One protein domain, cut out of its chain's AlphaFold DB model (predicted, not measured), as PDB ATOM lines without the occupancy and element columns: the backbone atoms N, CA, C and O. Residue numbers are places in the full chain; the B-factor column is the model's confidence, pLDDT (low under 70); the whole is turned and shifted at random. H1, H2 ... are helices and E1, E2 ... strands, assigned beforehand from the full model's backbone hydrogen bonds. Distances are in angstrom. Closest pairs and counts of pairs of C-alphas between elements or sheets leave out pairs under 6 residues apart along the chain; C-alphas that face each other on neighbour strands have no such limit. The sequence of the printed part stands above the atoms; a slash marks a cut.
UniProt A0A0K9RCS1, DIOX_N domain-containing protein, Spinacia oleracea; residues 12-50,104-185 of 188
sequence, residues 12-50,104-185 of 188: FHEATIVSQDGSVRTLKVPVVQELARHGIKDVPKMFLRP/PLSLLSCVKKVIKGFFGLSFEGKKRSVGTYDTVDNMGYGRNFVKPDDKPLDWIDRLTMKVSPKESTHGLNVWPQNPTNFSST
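What this domain is: This is residues 12 to 50 and 104 to 185 of the 188 residues of the protein "DIOX_N domain-containing protein" of Spinacia oleracea (UniProt A0A0K9RCS1). Look for little regular structure: the hairpin E1-E2 at one end, the long helix H2 at the other, and long loops and small helices H1, H3 and H4 besides. The 121 printed residues run E1 E2 H1 H2 H3 H4, mixed, with 44 in named elements. The whole is only just compact, close to loose: radius of gyration of the C-alphas 16.0 A, spans 43 by 38 by 26 A.

How they stand to each other: In antiparallel E1, residues 12 to 18, and E2, 24 to 30, find N 15 and O 27 within hydrogen-bond range, 2.9 A. H3, residues 123 to 127, is close but not clearly touching H1, residues 32 to 37; their closest C-alphas, Glu 34 and Phe 123, are 7.8 A apart. H2, residues 105 to 119, is apart from H4, residues 166 to 169. H1, H2 and H3 have every O i to N i+4 pair within range; H4 is too short for one.

Where its parts are: Find C-alpha 12 at (-43.180, 0.252, -18.698); E1 runs 19.1 A, E2 19.2 A. H2 runs 21.2 A to C-alpha 119 at (-50.035, 4.284, -4.995).

The domain as a whole: Residues 51 to 103 are cut out, a C-alpha gap of 41.7 A. H3 to H4 is a long link. Residues 130 to 138 are among those with pLDDT under 70.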
ATOM      1  N   PHE A  12     -43.888   1.514 -18.860       70.75
ATOM      2  CA  PHE A  12     -43.180   0.252 -18.698       70.75
ATOM      3  C   PHE A  12     -41.943   0.472 -17.835       70.75
ATOM      4  O   PHE A  12     -41.255   1.479 -17.981       70.75
ATOM      5  N   HIS A  13     -41.625  -0.488 -16.972       69.69
ATOM      6  CA  HIS A  13     -40.339  -0.522 -16.285       69.69
ATOM      7  C   HIS A  13     -39.470  -1.644 -16.849       69.69
ATOM      8  O   HIS A  13     -39.972  -2.708 -17.223       69.69
ATOM      9  N   GLU A  14     -38.164  -1.424 -16.886       68.38
ATOM     10  CA  GLU A  14     -37.202  -2.453 -17.263       68.38
ATOM     11  C   GLU A  14     -36.786  -3.242 -16.022       68.38
ATOM     12  O   GLU A  14     -36.376  -2.661 -15.018       68.38
ATOM     13  N   ALA A  15     -36.935  -4.560 -16.092       62.97
ATOM     14  CA  ALA A  15     -36.466  -5.493 -15.081       62.97
ATOM     15  C   ALA A  15     -35.432  -6.420 -15.719       62.97
ATOM     16  O   ALA A  15     -35.714  -7.066 -16.729       62.97
ATOM     17  N   THR A  16     -34.244  -6.478 -15.134       60.94
ATOM     18  CA  THR A  16     -33.186  -7.381 -15.577       60.94
ATOM     19  C   THR A  16     -33.344  -8.712 -14.860       60.94
ATOM     20  O   THR A  16     -33.451  -8.745 -13.639       60.94
ATOM     21  N   ILE A  17     -33.374  -9.806 -15.617       61.94
ATOM     22  CA  ILE A  17     -33.427 -11.166 -15.086       61.94
ATOM     23  C   ILE A  17     -32.179 -11.901 -15.554       61.94
ATOM     24  O   ILE A  17     -31.867 -11.906 -16.746       61.94
ATOM     25  N   VAL A  18     -31.486 -12.538 -14.614       61.22
ATOM     26  CA  VAL A  18     -30.420 -13.493 -14.916       61.22
ATOM     27  C   VAL A  18     -31.050 -14.878 -14.995       61.22
ATOM     28  O   VAL A  18     -31.613 -15.386 -14.027       61.22
ATOM     29  N   SER A  19     -31.012 -15.468 -16.182       60.91
ATOM     30  CA  SER A  19     -31.495 -16.823 -16.431       60.91
ATOM     31  C   SER A  19     -30.566 -17.853 -15.776       60.91
ATOM     32  O   SER A  19     -29.419 -17.557 -15.443       60.91
ATOM     33  N   GLN A  20     -31.040 -19.092 -15.614       57.00
ATOM     34  CA  GLN A  20     -30.253 -20.178 -15.003       57.00
ATOM     35  C   GLN A  20     -28.960 -20.511 -15.773       57.00
ATOM     36  O   GLN A  20     -28.026 -21.045 -15.188       57.00
ATOM     37  N   ASP A  21     -28.894 -20.168 -17.062       72.50
ATOM     38  CA  ASP A  21     -27.716 -20.304 -17.929       72.50
ATOM     39  C   ASP A  21     -26.747 -19.104 -17.845       72.50
ATOM     40  O   ASP A  21     -25.777 -19.035 -18.596       72.50
ATOM     41  N   GLY A  22     -27.006 -18.143 -16.950       64.69
ATOM     42  CA  GLY A  22     -26.222 -16.917 -16.804       64.69
ATOM     43  C   GLY A  22     -26.549 -15.829 -17.831       64.69
ATOM     44  O   GLY A  22     -25.954 -14.753 -17.782       64.69
ATOM     45  N   SER A  23     -27.498 -16.059 -18.750       67.56
ATOM     46  CA  SER A  23     -27.906 -15.043 -19.720       67.56
ATOM     47  C   SER A  23     -28.740 -13.941 -19.065       67.56
ATOM     48  O   SER A  23     -29.698 -14.195 -18.331       67.56
ATOM     49  N   VAL A  24     -28.388 -12.692 -19.355       69.81
ATOM     50  CA  VAL A  24     -29.092 -11.512 -18.852       69.81
ATOM     51  C   VAL A  24     -30.170 -11.105 -19.854       69.81
ATOM     52  O   VAL A  24     -29.875 -10.856 -21.023       69.81
ATOM     53  N   ARG A  25     -31.425 -11.021 -19.408       66.75
ATOM     54  CA  ARG A  25     -32.559 -10.552 -20.215       66.75
ATOM     55  C   ARG A  25     -33.210  -9.347 -19.554       66.75
ATOM     56  O   ARG A  25     -33.625  -9.426 -18.402       66.75
ATOM     57  N   THR A  26     -33.356  -8.259 -20.300       67.19
ATOM     58  CA  THR A  26     -34.133  -7.094 -19.864       67.19
ATOM     59  C   THR A  26     -35.573  -7.243 -20.332       67.19
ATOM     60  O   THR A  26     -35.841  -7.342 -21.529       67.19
ATOM     61  N   LEU A  27     -36.512  -7.253 -19.392       67.00
ATOM     62  CA  LEU A  27     -37.938  -7.329 -19.666       67.00
ATOM     63  C   LEU A  27     -38.599  -5.973 -19.468       67.00
ATOM     64  O   LEU A  27     -38.452  -5.345 -18.421       67.00
ATOM     65  N   LYS A  28     -39.403  -5.564 -20.451       70.56
ATOM     66  CA  LYS A  28     -40.349  -4.459 -20.293       70.56
ATOM     67  C   LYS A  28     -41.597  -4.981 -19.599       70.56
ATOM     68  O   LYS A  28     -42.382  -5.724 -20.184       70.56
ATOM     69  N   VAL A  29     -41.781  -4.594 -18.348       73.31
ATOM     70  CA  VAL A  29     -42.966  -4.955 -17.573       73.31
ATOM     71  C   VAL A  29     -43.918  -3.758 -17.573       73.31
ATOM     72  O   VAL A  29     -43.502  -2.659 -17.199       73.31
ATOM     73  N   PRO A  30     -45.173  -3.938 -18.009       78.69
ATOM     74  CA  PRO A  30     -46.163  -2.869 -18.005       78.69
ATOM     75  C   PRO A  30     -46.519  -2.449 -16.579       78.69
ATOM     76  O   PRO A  30     -46.715  -3.302 -15.712       78.69
ATOM     77  N   VAL A  31     -46.658  -1.143 -16.372       85.50
ATOM     78  CA  VAL A  31     -47.190  -0.545 -15.144       85.50
ATOM     79  C   VAL A  31     -48.666  -0.263 -15.381       85.50
ATOM     80  O   VAL A  31     -49.029   0.670 -16.100       85.50
ATOM     81  N   VAL A  32     -49.530  -1.099 -14.812       89.12
ATOM     82  CA  VAL A  32     -50.968  -1.093 -15.111       89.12
ATOM     83  C   VAL A  32     -51.606   0.235 -14.723       89.12
ATOM     84  O   VAL A  32     -52.437   0.762 -15.465       89.12
ATOM     85  N   GLN A  33     -51.191   0.818 -13.598       90.38
ATOM     86  CA  GLN A  33     -51.707   2.106 -13.161       90.38
ATOM     87  C   GLN A  33     -51.376   3.220 -14.159       90.38
ATOM     88  O   GLN A  33     -52.239   4.052 -14.425       90.38
ATOM     89  N   GLU A  34     -50.169   3.236 -14.734       88.38
ATOM     90  CA  GLU A  34     -49.803   4.243 -15.735       88.38
ATOM     91  C   GLU A  34     -50.535   3.987 -17.055       88.38
ATOM     92  O   GLU A  34     -51.074   4.931 -17.625       88.38
ATOM     93  N   LEU A  35     -50.669   2.732 -17.503       88.69
ATOM     94  CA  LEU A  35     -51.498   2.398 -18.671       88.69
ATOM     95  C   LEU A  35     -52.936   2.917 -18.510       88.69
ATOM     96  O   LEU A  35     -53.470   3.563 -19.411       88.69
ATOM     97  N   ALA A  36     -53.546   2.700 -17.343       89.69
ATOM     98  CA  ALA A  36     -54.876   3.218 -17.041       89.69
ATOM     99  C   ALA A  36     -54.910   4.758 -17.017       89.69
ATOM    100  O   ALA A  36     -55.850   5.362 -17.530       89.69
ATOM    101  N   ARG A  37     -53.876   5.407 -16.465       88.75
ATOM    102  CA  ARG A  37     -53.795   6.873 -16.352       88.75
ATOM    103  C   ARG A  37     -53.666   7.576 -17.702       88.75
ATOM    104  O   ARG A  37     -54.173   8.682 -17.850       88.75
ATOM    105  N   HIS A  38     -53.021   6.932 -18.674       88.31
ATOM    106  CA  HIS A  38     -52.900   7.436 -20.044       88.31
ATOM    107  C   HIS A  38     -54.153   7.183 -20.901       88.31
ATOM    108  O   HIS A  38     -54.189   7.615 -22.049       88.31
ATOM    109  N   GLY A  39     -55.179   6.510 -20.368       87.38
ATOM    110  CA  GLY A  39     -56.448   6.317 -21.071       87.38
ATOM    111  C   GLY A  39     -56.318   5.441 -22.316       87.38
ATOM    112  O   GLY A  39     -56.803   5.811 -23.387       87.38
ATOM    113  N   ILE A  40     -55.642   4.294 -22.195       87.94
ATOM    114  CA  ILE A  40     -55.549   3.325 -23.294       87.94
ATOM    115  C   ILE A  40     -56.943   2.945 -23.819       87.94
ATOM    116  O   ILE A  40     -57.884   2.753 -23.050       87.94
ATOM    117  N   LYS A  41     -57.071   2.833 -25.145       88.12
ATOM    118  CA  LYS A  41     -58.326   2.423 -25.797       88.12
ATOM    119  C   LYS A  41     -58.514   0.910 -25.770       88.12
ATOM    120  O   LYS A  41     -59.618   0.438 -25.528       88.12
ATOM    121  N   ASP A  42     -57.418   0.178 -25.959       88.12
ATOM    122  CA  ASP A  42     -57.399  -1.278 -26.033       88.12
ATOM    123  C   ASP A  42     -56.471  -1.856 -24.965       88.12
ATOM    124  O   ASP A  42     -55.318  -1.434 -24.823       88.12
ATOM    125  N   VAL A  43     -56.963  -2.851 -24.225       86.62
ATOM    126  CA  VAL A  43     -56.162  -3.598 -23.248       86.62
ATOM    127  C   VAL A  43     -55.124  -4.446 -24.000       86.62
ATOM    128  O   VAL A  43     -55.506  -5.240 -24.863       86.62
ATOM    129  N   PRO A  44     -53.816  -4.326 -23.692       85.38
ATOM    130  CA  PRO A  44     -52.790  -5.115 -24.363       85.38
ATOM    131  C   PRO A  44     -53.064  -6.620 -24.277       85.38
ATOM    132  O   PRO A  44     -53.440  -7.132 -23.223       85.38
ATOM    133  N   LYS A  45     -52.795  -7.345 -25.374       84.50
ATOM    134  CA  LYS A  45     -53.074  -8.790 -25.515       84.50
ATOM    135  C   LYS A  45     -52.563  -9.636 -24.353       84.50
ATOM    136  O   LYS A  45     -53.208 -10.597 -23.961       84.50
ATOM    137  N   MET A  46     -51.432  -9.239 -23.778       80.75
ATOM    138  CA  MET A  46     -50.814  -9.919 -22.648       80.75
ATOM    139  C   MET A  46     -51.675  -9.941 -21.375       80.75
ATOM    140  O   MET A  46     -51.334 -10.678 -20.468       80.75
ATOM    141  N   PHE A  47     -52.754  -9.158 -21.281       85.00
ATOM    142  CA  PHE A  47     -53.712  -9.172 -20.165       85.00
ATOM    143  C   PHE A  47     -55.061  -9.805 -20.529       85.00
ATOM    144  O   PHE A  47     -55.924  -9.976 -19.668       85.00
ATOM    145  N   LEU A  48     -55.268 -10.134 -21.805       85.75
ATOM    146  CA  LEU A  48     -56.509 -10.734 -22.264       85.75
ATOM    147  C   LEU A  48     -56.517 -12.206 -21.877       85.75
ATOM    148  O   LEU A  48     -55.649 -12.977 -22.281       85.75
ATOM    149  N   ARG A  49     -57.510 -12.598 -21.082       81.81
ATOM    150  CA  ARG A  49     -57.744 -14.003 -20.762       81.81
ATOM    151  C   ARG A  49     -58.541 -14.657 -21.894       81.81
ATOM    152  O   ARG A  49     -59.408 -13.989 -22.462       81.81
ATOM    153  N   PRO A  50     -58.280 -15.937 -22.217       76.44
ATOM    154  CA  PRO A  50     -59.181 -16.707 -23.060       76.44
ATOM    155  C   PRO A  50     -60.614 -16.609 -22.518       76.44
ATOM    156  O   PRO A  50     -60.776 -16.536 -21.292       76.44
ATOM    157  N   PRO A 104     -58.535  -2.409  15.619       94.94
ATOM    158  CA  PRO A 104     -59.102  -1.068  15.644       94.94
ATOM    159  C   PRO A 104     -59.432  -0.551  14.238       94.94
ATOM    160  O   PRO A 104     -58.585  -0.566  13.341       94.94
ATOM    161  N   LEU A 105     -60.641  -0.016  14.049       92.31
ATOM    162  CA  LEU A 105     -61.059   0.572  12.767       92.31
ATOM    163  C   LEU A 105     -60.175   1.759  12.352       92.31
ATOM    164  O   LEU A 105     -59.948   1.987  11.161       92.31
ATOM    165  N   SER A 106     -59.630   2.491  13.328       92.69
ATOM    166  CA  SER A 106     -58.653   3.562  13.103       92.69
ATOM    167  C   SER A 106     -57.364   3.037  12.464       92.69
ATOM    168  O   SER A 106     -56.840   3.670  11.545       92.69
ATOM    169  N   LEU A 107     -56.892   1.854  12.874       90.00
ATOM    170  CA  LEU A 107     -55.719   1.204  12.288       90.00
ATOM    171  C   LEU A 107     -55.998   0.761  10.850       90.00
ATOM    172  O   LEU A 107     -55.219   1.091   9.960       90.00
ATOM    173  N   LEU A 108     -57.133   0.097  10.591       91.38
ATOM    174  CA  LEU A 108     -57.533  -0.291   9.227       91.38
ATOM    175  C   LEU A 108     -57.646   0.927   8.299       91.38
ATOM    176  O   LEU A 108     -57.176   0.904   7.158       91.38
ATOM    177  N   SER A 109     -58.217   2.020   8.805       92.31
ATOM    178  CA  SER A 109     -58.326   3.287   8.076       92.31
ATOM    179  C   SER A 109     -56.953   3.899   7.789       92.31
ATOM    180  O   SER A 109     -56.712   4.369   6.675       92.31
ATOM    181  N   CYS A 110     -56.034   3.853   8.760       90.06
ATOM    182  CA  CYS A 110     -54.655   4.302   8.594       90.06
ATOM    183  C   CYS A 110     -53.926   3.482   7.521       90.06
ATOM    184  O   CYS A 110     -53.387   4.066   6.582       90.06
ATOM    185  N   VAL A 111     -53.993   2.146   7.593       89.25
ATOM    186  CA  VAL A 111     -53.402   1.236   6.597       89.25
ATOM    187  C   VAL A 111     -53.933   1.556   5.199       89.25
ATOM    188  O   VAL A 111     -53.155   1.768   4.269       89.25
ATOM    189  N   LYS A 112     -55.257   1.691   5.047       92.19
ATOM    190  CA  LYS A 112     -55.884   2.054   3.766       92.19
ATOM    191  C   LYS A 112     -55.386   3.405   3.245       92.19
ATOM    192  O   LYS A 112     -55.103   3.529   2.055       92.19
ATOM    193  N   LYS A 113     -55.272   4.416   4.114       91.44
ATOM    194  CA  LYS A 113     -54.777   5.755   3.754       91.44
ATOM    195  C   LYS A 113     -53.320   5.712   3.297       91.44
ATOM    196  O   LYS A 113     -52.986   6.315   2.286       91.44
ATOM    197  N   VAL A 114     -52.479   4.982   4.020       90.50
ATOM    198  CA  VAL A 114     -51.053   4.812   3.736       90.50
ATOM    199  C   VAL A 114     -50.825   4.115   2.395       90.50
ATOM    200  O   VAL A 114     -50.062   4.616   1.571       90.50
ATOM    201  N   ILE A 115     -51.535   3.011   2.139       91.12
ATOM    202  CA  ILE A 115     -51.456   2.272   0.869       91.12
ATOM    203  C   ILE A 115     -51.920   3.159  -0.289       91.12
ATOM    204  O   ILE A 115     -51.224   3.270  -1.297       91.12
ATOM    205  N   LYS A 116     -53.057   3.853  -0.137       92.62
ATOM    206  CA  LYS A 116     -53.527   4.819  -1.143       92.62
ATOM    207  C   LYS A 116     -52.514   5.938  -1.384       92.62
ATOM    208  O   LYS A 116     -52.297   6.307  -2.530       92.62
ATOM    209  N   GLY A 117     -51.893   6.454  -0.324       91.31
ATOM    210  CA  GLY A 117     -50.849   7.472  -0.413       91.31
ATOM    211  C   GLY A 117     -49.648   6.992  -1.223       91.31
ATOM    212  O   GLY A 117     -49.192   7.716  -2.101       91.31
ATOM    213  N   PHE A 118     -49.193   5.757  -0.993       90.75
ATOM    214  CA  PHE A 118     -48.111   5.148  -1.768       90.75
ATOM    215  C   PHE A 118     -48.465   5.013  -3.257       90.75
ATOM    216  O   PHE A 118     -47.718   5.488  -4.108       90.75
ATOM    217  N   PHE A 119     -49.618   4.425  -3.592       91.25
ATOM    218  CA  PHE A 119     -50.035   4.284  -4.995       91.25
ATOM    219  C   PHE A 119     -50.404   5.624  -5.654       91.25
ATOM    220  O   PHE A 119     -50.431   5.718  -6.879       91.25
ATOM    221  N   GLY A 120     -50.649   6.672  -4.865       90.81
ATOM    222  CA  GLY A 120     -50.805   8.047  -5.340       90.81
ATOM    223  C   GLY A 120     -49.489   8.749  -5.694       90.81
ATOM    224  O   GLY A 120     -49.526   9.817  -6.301       90.81
ATOM    225  N   LEU A 121     -48.329   8.181  -5.340       89.06
ATOM    226  CA  LEU A 121     -47.030   8.721  -5.738       89.06
ATOM    227  C   LEU A 121     -46.815   8.597  -7.255       89.06
ATOM    228  O   LEU A 121     -47.391   7.733  -7.928       89.06
ATOM    229  N   SER A 122     -45.920   9.438  -7.782       86.94
ATOM    230  CA  SER A 122     -45.421   9.291  -9.150       86.94
ATOM    231  C   SER A 122     -44.771   7.923  -9.350       86.94
ATOM    232  O   SER A 122     -44.311   7.293  -8.392       86.94
ATOM    233  N   PHE A 123     -44.697   7.472 -10.601       81.00
ATOM    234  CA  PHE A 123     -43.996   6.241 -10.948       81.00
ATOM    235  C   PHE A 123     -42.568   6.202 -10.369       81.00
ATOM    236  O   PHE A 123     -42.236   5.266  -9.645       81.00
ATOM    237  N   GLU A 124     -41.786   7.275 -10.534       80.81
ATOM    238  CA  GLU A 124     -40.448   7.405  -9.931       80.81
ATOM    239  C   GLU A 124     -40.463   7.326  -8.397       80.81
ATOM    240  O   GLU A 124     -39.550   6.786  -7.774       80.81
ATOM    241  N   GLY A 125     -41.521   7.835  -7.761       81.44
ATOM    242  CA  GLY A 125     -41.723   7.713  -6.321       81.44
ATOM    243  C   GLY A 125     -41.910   6.270  -5.863       81.44
ATOM    244  O   GLY A 125     -41.315   5.867  -4.864       81.44
ATOM    245  N   LYS A 126     -42.694   5.496  -6.619       84.56
ATOM    246  CA  LYS A 126     -42.982   4.079  -6.350       84.56
ATOM    247  C   LYS A 126     -41.788   3.185  -6.694       84.56
ATOM    248  O   LYS A 126     -41.482   2.260  -5.944       84.56
ATOM    249  N   LYS A 127     -41.050   3.511  -7.763       76.31
ATOM    250  CA  LYS A 127     -39.853   2.788  -8.227       76.31
ATOM    251  C   LYS A 127     -38.714   2.779  -7.201       76.31
ATOM    252  O   LYS A 127     -37.890   1.872  -7.186       76.31
ATOM    253  N   ARG A 128     -38.685   3.745  -6.280       73.88
ATOM    254  CA  ARG A 128     -37.727   3.737  -5.162       73.88
ATOM    255  C   ARG A 128     -37.974   2.634  -4.137       73.88
ATOM    256  O   ARG A 128     -37.092   2.399  -3.326       73.88
ATOM    257  N   SER A 129     -39.137   1.986  -4.144       71.56
ATOM    258  CA  SER A 129     -39.475   0.867  -3.251       71.56
ATOM    259  C   SER A 129     -39.484  -0.472  -3.987       71.56
ATOM    260  O   SER A 129     -40.261  -1.365  -3.659       71.56
ATOM    261  N   VAL A 130     -38.662  -0.592  -5.025       64.56
ATOM    262  CA  VAL A 130     -38.469  -1.821  -5.792       64.56
ATOM    263  C   VAL A 130     -37.447  -2.681  -5.048       64.56
ATOM    264  O   VAL A 130     -36.363  -2.209  -4.703       64.56
ATOM    265  N   GLY A 131     -37.815  -3.923  -4.736       59.69
ATOM    266  CA  GLY A 131     -36.877  -4.883  -4.159       59.69
ATOM    267  C   GLY A 131     -35.850  -5.329  -5.193       59.69
ATOM    268  O   GLY A 131     -35.931  -4.983  -6.369       59.69
ATOM    269  N   THR A 132     -34.871  -6.122  -4.777       52.28
ATOM    270  CA  THR A 132     -33.958  -6.754  -5.730       52.28
ATOM    271  C   THR A 132     -34.725  -7.774  -6.575       52.28
ATOM    272  O   THR A 132     -35.290  -8.737  -6.050       52.28
ATOM    273  N   TYR A 133     -34.730  -7.560  -7.896       49.38
ATOM    274  CA  TYR A 133     -35.278  -8.491  -8.893       49.38
ATOM    275  C   TYR A 133     -34.562  -9.852  -8.890       49.38
ATOM    276  O   TYR A 133     -35.105 -10.835  -9.385       49.38
ATOM    277  N   ASP A 134     -33.381  -9.908  -8.274       48.25
ATOM    278  CA  ASP A 134     -32.478 -11.056  -8.262       48.25
ATOM    279  C   ASP A 134     -32.840 -12.141  -7.232       48.25
ATOM    280  O   ASP A 134     -32.178 -13.176  -7.175       48.25
ATOM    281  N   THR A 135     -33.866 -11.939  -6.390       48.75
ATOM    282  CA  THR A 135     -34.219 -12.897  -5.324       48.75
ATOM    283  C   THR A 135     -35.593 -13.540  -5.514       48.75
ATOM    284  O   THR A 135     -36.570 -12.900  -5.900       48.75
ATOM    285  N   VAL A 136     -35.678 -14.825  -5.151       46.75
ATOM    286  CA  VAL A 136     -36.891 -15.673  -5.167       46.75
ATOM    287  C   VAL A 136     -38.045 -15.088  -4.326       46.75
ATOM    288  O   VAL A 136     -39.206 -15.459  -4.498       46.75
ATOM    289  N   ASP A 137     -37.753 -14.133  -3.443       54.78
ATOM    290  CA  ASP A 137     -38.692 -13.582  -2.467       54.78
ATOM    291  C   ASP A 137     -39.655 -12.508  -3.017       54.78
ATOM    292  O   ASP A 137     -40.609 -12.151  -2.324       54.78
ATOM    293  N   ASN A 138     -39.464 -12.025  -4.256       66.31
ATOM    294  CA  ASN A 138     -40.426 -11.177  -4.988       66.31
ATOM    295  C   ASN A 138     -40.993  -9.990  -4.177       66.31
ATOM    296  O   ASN A 138     -42.203  -9.728  -4.177       66.31
ATOM    297  N   MET A 139     -40.120  -9.290  -3.450       76.38
ATOM    298  CA  MET A 139     -40.488  -8.156  -2.600       76.38
ATOM    299  C   MET A 139     -40.359  -6.807  -3.319       76.38
ATOM    300  O   MET A 139     -39.631  -6.663  -4.295       76.38
ATOM    301  N   GLY A 140     -41.036  -5.795  -2.785       78.69
ATOM    302  CA  GLY A 140     -41.077  -4.432  -3.299       78.69
ATOM    303  C   GLY A 140     -42.209  -4.179  -4.291       78.69
ATOM    304  O   GLY A 140     -43.134  -4.983  -4.442       78.69
ATOM    305  N   TYR A 141     -42.165  -2.996  -4.895       81.25
ATOM    306  CA  TYR A 141     -43.089  -2.537  -5.923       81.25
ATOM    307  C   TYR A 141     -42.717  -3.115  -7.288       81.25
ATOM    308  O   TYR A 141     -41.546  -3.127  -7.657       81.25
ATOM    309  N   GLY A 142     -43.723  -3.545  -8.043       74.00
ATOM    310  CA  GLY A 142     -43.562  -4.098  -9.385       74.00
ATOM    311  C   GLY A 142     -44.006  -5.555  -9.475       74.00
ATOM    312  O   GLY A 142     -44.670  -6.091  -8.584       74.00
ATOM    313  N   ARG A 143     -43.670  -6.195 -10.598       65.81
ATOM    314  CA  ARG A 143     -44.080  -7.571 -10.908       65.81
ATOM    315  C   ARG A 143     -42.898  -8.390 -11.423       65.81
ATOM    316  O   ARG A 143     -42.359  -8.072 -12.477       65.81
ATOM    317  N   ASN A 144     -42.603  -9.504 -10.750       57.38
ATOM    318  CA  ASN A 144     -41.468 -10.390 -11.067       57.38
ATOM    319  C   ASN A 144     -41.889 -11.783 -11.539       57.38
ATOM    320  O   ASN A 144     -41.226 -12.780 -11.286       57.38
ATOM    321  N   PHE A 145     -42.998 -11.861 -12.266       54.34
ATOM    322  CA  PHE A 145     -43.377 -13.087 -12.957       54.34
ATOM    323  C   PHE A 145     -43.820 -12.747 -14.371       54.34
ATOM    324  O   PHE A 145     -44.999 -12.806 -14.703       54.34
ATOM    325  N   VAL A 146     -42.864 -12.380 -15.220       52.03
ATOM    326  CA  VAL A 146     -42.991 -12.780 -16.621       52.03
ATOM    327  C   VAL A 146     -42.466 -14.207 -16.643       52.03
ATOM    328  O   VAL A 146     -41.274 -14.443 -16.816       52.03
ATOM    329  N   LYS A 147     -43.340 -15.169 -16.328       52.78
ATOM    330  CA  LYS A 147     -43.019 -16.547 -16.683       52.78
ATOM    331  C   LYS A 147     -42.871 -16.578 -18.211       52.78
ATOM    332  O   LYS A 147     -43.617 -15.865 -18.879       52.78
ATOM    333  N   PRO A 148     -41.924 -17.354 -18.758       52.00
ATOM    334  CA  PRO A 148     -41.812 -17.542 -20.202       52.00
ATOM    335  C   PRO A 148     -43.085 -18.121 -20.832       52.00
ATOM    336  O   PRO A 148     -43.263 -18.008 -22.037       52.00
ATOM    337  N   ASP A 149     -43.952 -18.738 -20.025       54.62
ATOM    338  CA  ASP A 149     -45.183 -19.366 -20.490       54.62
ATOM    339  C   ASP A 149     -46.241 -18.303 -20.821       54.62
ATOM    340  O   ASP A 149     -46.479 -17.411 -20.004       54.62
ATOM    341  N   ASP A 150     -46.909 -18.463 -21.969       57.88
ATOM    342  CA  ASP A 150     -47.963 -17.636 -22.594       57.88
ATOM    343  C   ASP A 150     -49.237 -17.388 -21.744       57.88
ATOM    344  O   ASP A 150     -50.363 -17.348 -22.246       57.88
ATOM    345  N   LYS A 151     -49.113 -17.247 -20.423       71.88
ATOM    346  CA  LYS A 151     -50.237 -16.976 -19.535       71.88
ATOM    347  C   LYS A 151     -50.585 -15.487 -19.559       71.88
ATOM    348  O   LYS A 151     -49.695 -14.649 -19.388       71.88
ATOM    349  N   PRO A 152     -51.881 -15.150 -19.683       78.19
ATOM    350  CA  PRO A 152     -52.354 -13.795 -19.477       78.19
ATOM    351  C   PRO A 152     -51.929 -13.267 -18.110       78.19
ATOM    352  O   PRO A 152     -51.978 -13.966 -17.095       78.19
ATOM    353  N   LEU A 153     -51.538 -12.009 -18.096       80.00
ATOM    354  CA  LEU A 153     -51.117 -11.266 -16.931       80.00
ATOM    355  C   LEU A 153     -52.320 -10.653 -16.225       80.00
ATOM    356  O   LEU A 153     -53.305 -10.265 -16.853       80.00
ATOM    357  N   ASP A 154     -52.201 -10.495 -14.912       82.44
ATOM    358  CA  ASP A 154     -53.202  -9.782 -14.129       82.44
ATOM    359  C   ASP A 154     -53.124  -8.273 -14.376       82.44
ATOM    360  O   ASP A 154     -52.038  -7.688 -14.442       82.44
ATOM    361  N   TRP A 155     -54.294  -7.638 -14.464       87.88
ATOM    362  CA  TRP A 155     -54.447  -6.186 -14.568       87.88
ATOM    363  C   TRP A 155     -54.262  -5.509 -13.200       87.88
ATOM    364  O   TRP A 155     -55.175  -4.881 -12.664       87.88
ATOM    365  N   ILE A 156     -53.087  -5.690 -12.590       88.00
ATOM    366  CA  ILE A 156     -52.742  -5.151 -11.270       88.00
ATOM    367  C   ILE A 156     -51.289  -4.667 -11.225       88.00
ATOM    368  O   ILE A 156     -50.409  -5.258 -11.848       88.00
ATOM    369  N   ASP A 157     -51.040  -3.661 -10.388       86.25
ATOM    370  CA  ASP A 157     -49.712  -3.371  -9.843       86.25
ATOM    371  C   ASP A 157     -49.652  -3.864  -8.391       86.25
ATOM    372  O   ASP A 157     -50.642  -3.790  -7.658       86.25
ATOM    373  N   ARG A 158     -48.490  -4.359  -7.951       86.06
ATOM    374  CA  ARG A 158     -48.320  -4.958  -6.620       86.06
ATOM    375  C   ARG A 158     -47.173  -4.310  -5.852       86.06
ATOM    376  O   ARG A 158     -46.163  -3.918  -6.426       86.06
ATOM    377  N   LEU A 159     -47.344  -4.234  -4.535       85.94
ATOM    378  CA  LEU A 159     -46.290  -3.972  -3.560       85.94
ATOM    379  C   LEU A 159     -46.271  -5.143  -2.569       85.94
ATOM    380  O   LEU A 159     -47.276  -5.400  -1.905       85.94
ATOM    381  N   THR A 160     -45.152  -5.860  -2.481       84.12
ATOM    382  CA  THR A 160     -44.995  -7.032  -1.603       84.12
ATOM    383  C   THR A 160     -43.957  -6.766  -0.525       84.12
ATOM    384  O   THR A 160     -42.880  -6.261  -0.811       84.12
ATOM    385  N   MET A 161     -44.233  -7.149   0.716       81.69
ATOM    386  CA  MET A 161     -43.265  -7.041   1.809       81.69
ATOM    387  C   MET A 161     -43.517  -8.113   2.861       81.69
ATOM    388  O   MET A 161     -44.666  -8.474   3.120       81.69
ATOM    389  N   LYS A 162     -42.445  -8.595   3.496       81.56
ATOM    390  CA  LYS A 162     -42.548  -9.409   4.708       81.56
ATOM    391  C   LYS A 162     -42.656  -8.474   5.915       81.56
ATOM    392  O   LYS A 162     -41.818  -7.598   6.116       81.56
ATOM    393  N   VAL A 163     -43.727  -8.630   6.695       80.56
ATOM    394  CA  VAL A 163     -44.000  -7.790   7.880       80.56
ATOM    395  C   VAL A 163     -43.456  -8.389   9.176       80.56
ATOM    396  O   VAL A 163     -43.205  -7.653  10.129       80.56
ATOM    397  N   SER A 164     -43.246  -9.708   9.193       81.81
ATOM    398  CA  SER A 164     -42.749 -10.476  10.331       81.81
ATOM    399  C   SER A 164     -41.929 -11.686   9.847       81.81
ATOM    400  O   SER A 164     -42.287 -12.261   8.814       81.81
ATOM    401  N   PRO A 165     -40.854 -12.082  10.559       84.06
ATOM    402  CA  PRO A 165     -40.224 -11.333  11.655       84.06
ATOM    403  C   PRO A 165     -39.616 -10.020  11.124       84.06
ATOM    404  O   PRO A 165     -39.472  -9.858   9.908       84.06
ATOM    405  N   LYS A 166     -39.322  -9.030  11.980       75.00
ATOM    406  CA  LYS A 166     -38.897  -7.686  11.514       75.00
ATOM    407  C   LYS A 166     -37.650  -7.748  10.636       75.00
ATOM    408  O   LYS A 166     -37.483  -6.931   9.731       75.00
ATOM    409  N   GLU A 167     -36.829  -8.752  10.886       79.94
ATOM    410  CA  GLU A 167     -35.537  -8.970  10.276       79.94
ATOM    411  C   GLU A 167     -35.637  -9.481   8.838       79.94
ATOM    412  O   GLU A 167     -34.696  -9.335   8.066       79.94
ATOM    413  N   SER A 168     -36.809  -9.989   8.447       74.69
ATOM    414  CA  SER A 168     -37.088 -10.554   7.119       74.69
ATOM    415  C   SER A 168     -36.897  -9.585   5.947       74.69
ATOM    416  O   SER A 168     -36.931 -10.009   4.794       74.69
ATOM    417  N   THR A 169     -36.717  -8.291   6.226       70.88
ATOM    418  CA  THR A 169     -36.506  -7.241   5.220       70.88
ATOM    419  C   THR A 169     -35.271  -6.379   5.501       70.88
ATOM    420  O   THR A 169     -35.094  -5.344   4.857       70.88
ATOM    421  N   HIS A 170     -34.400  -6.772   6.443       74.12
ATOM    422  CA  HIS A 170     -33.146  -6.048   6.677       74.12
ATOM    423  C   HIS A 170     -32.271  -6.054   5.420       74.12
ATOM    424  O   HIS A 170     -32.113  -7.075   4.760       74.12
ATOM    425  N   GLY A 171     -31.719  -4.886   5.082       69.06
ATOM    426  CA  GLY A 171     -30.926  -4.699   3.866       69.06
ATOM    427  C   GLY A 171     -31.746  -4.593   2.574       69.06
ATOM    428  O   GLY A 171     -31.168  -4.309   1.530       69.06
ATOM    429  N   LEU A 172     -33.076  -4.758   2.624       70.62
ATOM    430  CA  LEU A 172     -33.955  -4.629   1.460       70.62
ATOM    431  C   LEU A 172     -34.671  -3.275   1.448       70.62
ATOM    432  O   LEU A 172     -35.326  -2.881   2.416       70.62
ATOM    433  N   ASN A 173     -34.641  -2.587   0.307       72.50
ATOM    434  CA  ASN A 173     -35.367  -1.332   0.099       72.50
ATOM    435  C   ASN A 173     -36.822  -1.571  -0.368       72.50
ATOM    436  O   ASN A 173     -37.254  -1.105  -1.418       72.50
ATOM    437  N   VAL A 174     -37.574  -2.358   0.407       73.69
ATOM    438  CA  VAL A 174     -38.930  -2.837   0.044       73.69
ATOM    439  C   VAL A 174     -40.049  -2.151   0.827       73.69
ATOM    440  O   VAL A 174     -41.223  -2.288   0.492       73.69
ATOM    441  N   TRP A 175     -39.690  -1.391   1.862       79.31
ATOM    442  CA  TRP A 175     -40.619  -0.593   2.655       79.31
ATOM    443  C   TRP A 175     -40.651   0.846   2.139       79.31
ATOM    444  O   TRP A 175     -39.622   1.527   2.187       79.31
ATOM    445  N   PRO A 176     -41.814   1.347   1.692       80.56
ATOM    446  CA  PRO A 176     -41.944   2.743   1.312       80.56
ATOM    447  C   PRO A 176     -41.599   3.687   2.462       80.56
ATOM    448  O   PRO A 176     -42.113   3.554   3.570       80.56
ATOM    449  N   GLN A 177     -40.749   4.671   2.172       78.62
ATOM    450  CA  GLN A 177     -40.459   5.789   3.081       78.62
ATOM    451  C   GLN A 177     -41.501   6.909   2.965       78.62
ATOM    452  O   GLN A 177     -41.585   7.782   3.822       78.62
ATOM    453  N   ASN A 178     -42.295   6.880   1.892       77.19
ATOM    454  CA  ASN A 178     -43.392   7.801   1.647       77.19
ATOM    455  C   ASN A 178     -44.676   7.009   1.368       77.19
ATOM    456  O   ASN A 178     -44.652   6.118   0.514       77.19
ATOM    457  N   PRO A 179     -45.800   7.340   2.028       79.94
ATOM    458  CA  PRO A 179     -45.945   8.335   3.102       79.94
ATOM    459  C   PRO A 179     -45.130   7.996   4.368       79.94
ATOM    460  O   PRO A 179     -44.862   6.833   4.645       79.94
ATOM    461  N   THR A 180     -44.738   9.011   5.145       79.44
ATOM    462  CA  THR A 180     -43.792   8.877   6.277       79.44
ATOM    463  C   THR A 180     -44.260   7.932   7.383       79.44
ATOM    464  O   THR A 180     -43.446   7.369   8.109       79.44
ATOM    465  N   ASN A 181     -45.569   7.703   7.502       79.00
ATOM    466  CA  ASN A 181     -46.145   6.781   8.475       79.00
ATOM    467  C   ASN A 181     -46.277   5.331   7.964       79.00
ATOM    468  O   ASN A 181     -46.802   4.479   8.690       79.00
ATOM    469  N   PHE A 182     -45.795   5.019   6.755       77.50
ATOM    470  CA  PHE A 182     -45.967   3.700   6.141       77.50
ATOM    471  C   PHE A 182     -45.366   2.573   6.991       77.50
ATOM    472  O   PHE A 182     -46.062   1.631   7.365       77.50
ATOM    473  N   SER A 183     -44.098   2.700   7.381       68.00
ATOM    474  CA  SER A 183     -43.382   1.699   8.184       68.00
ATOM    475  C   SER A 183     -43.778   1.696   9.667       68.00
ATOM    476  O   SER A 183     -43.565   0.698  10.356       68.00
ATOM    477  N   SER A 184     -44.368   2.789  10.161       66.88
ATOM    478  CA  SER A 184     -44.852   2.910  11.544       66.88
ATOM    479  C   SER A 184     -46.212   2.247  11.781       66.88
ATOM    480  O   SER A 184     -46.550   1.940  12.919       66.88
ATOM    481  N   THR A 185     -46.969   1.959  10.715       60.47
ATOM    482  CA  THR A 185     -48.295   1.314  10.794       60.47
ATOM    483  C   THR A 185     -48.186  -0.220  10.898       60.47
ATOM    484  O   THR A 185     -49.123  -0.947  10.576       60.47
TER     485      THR A 185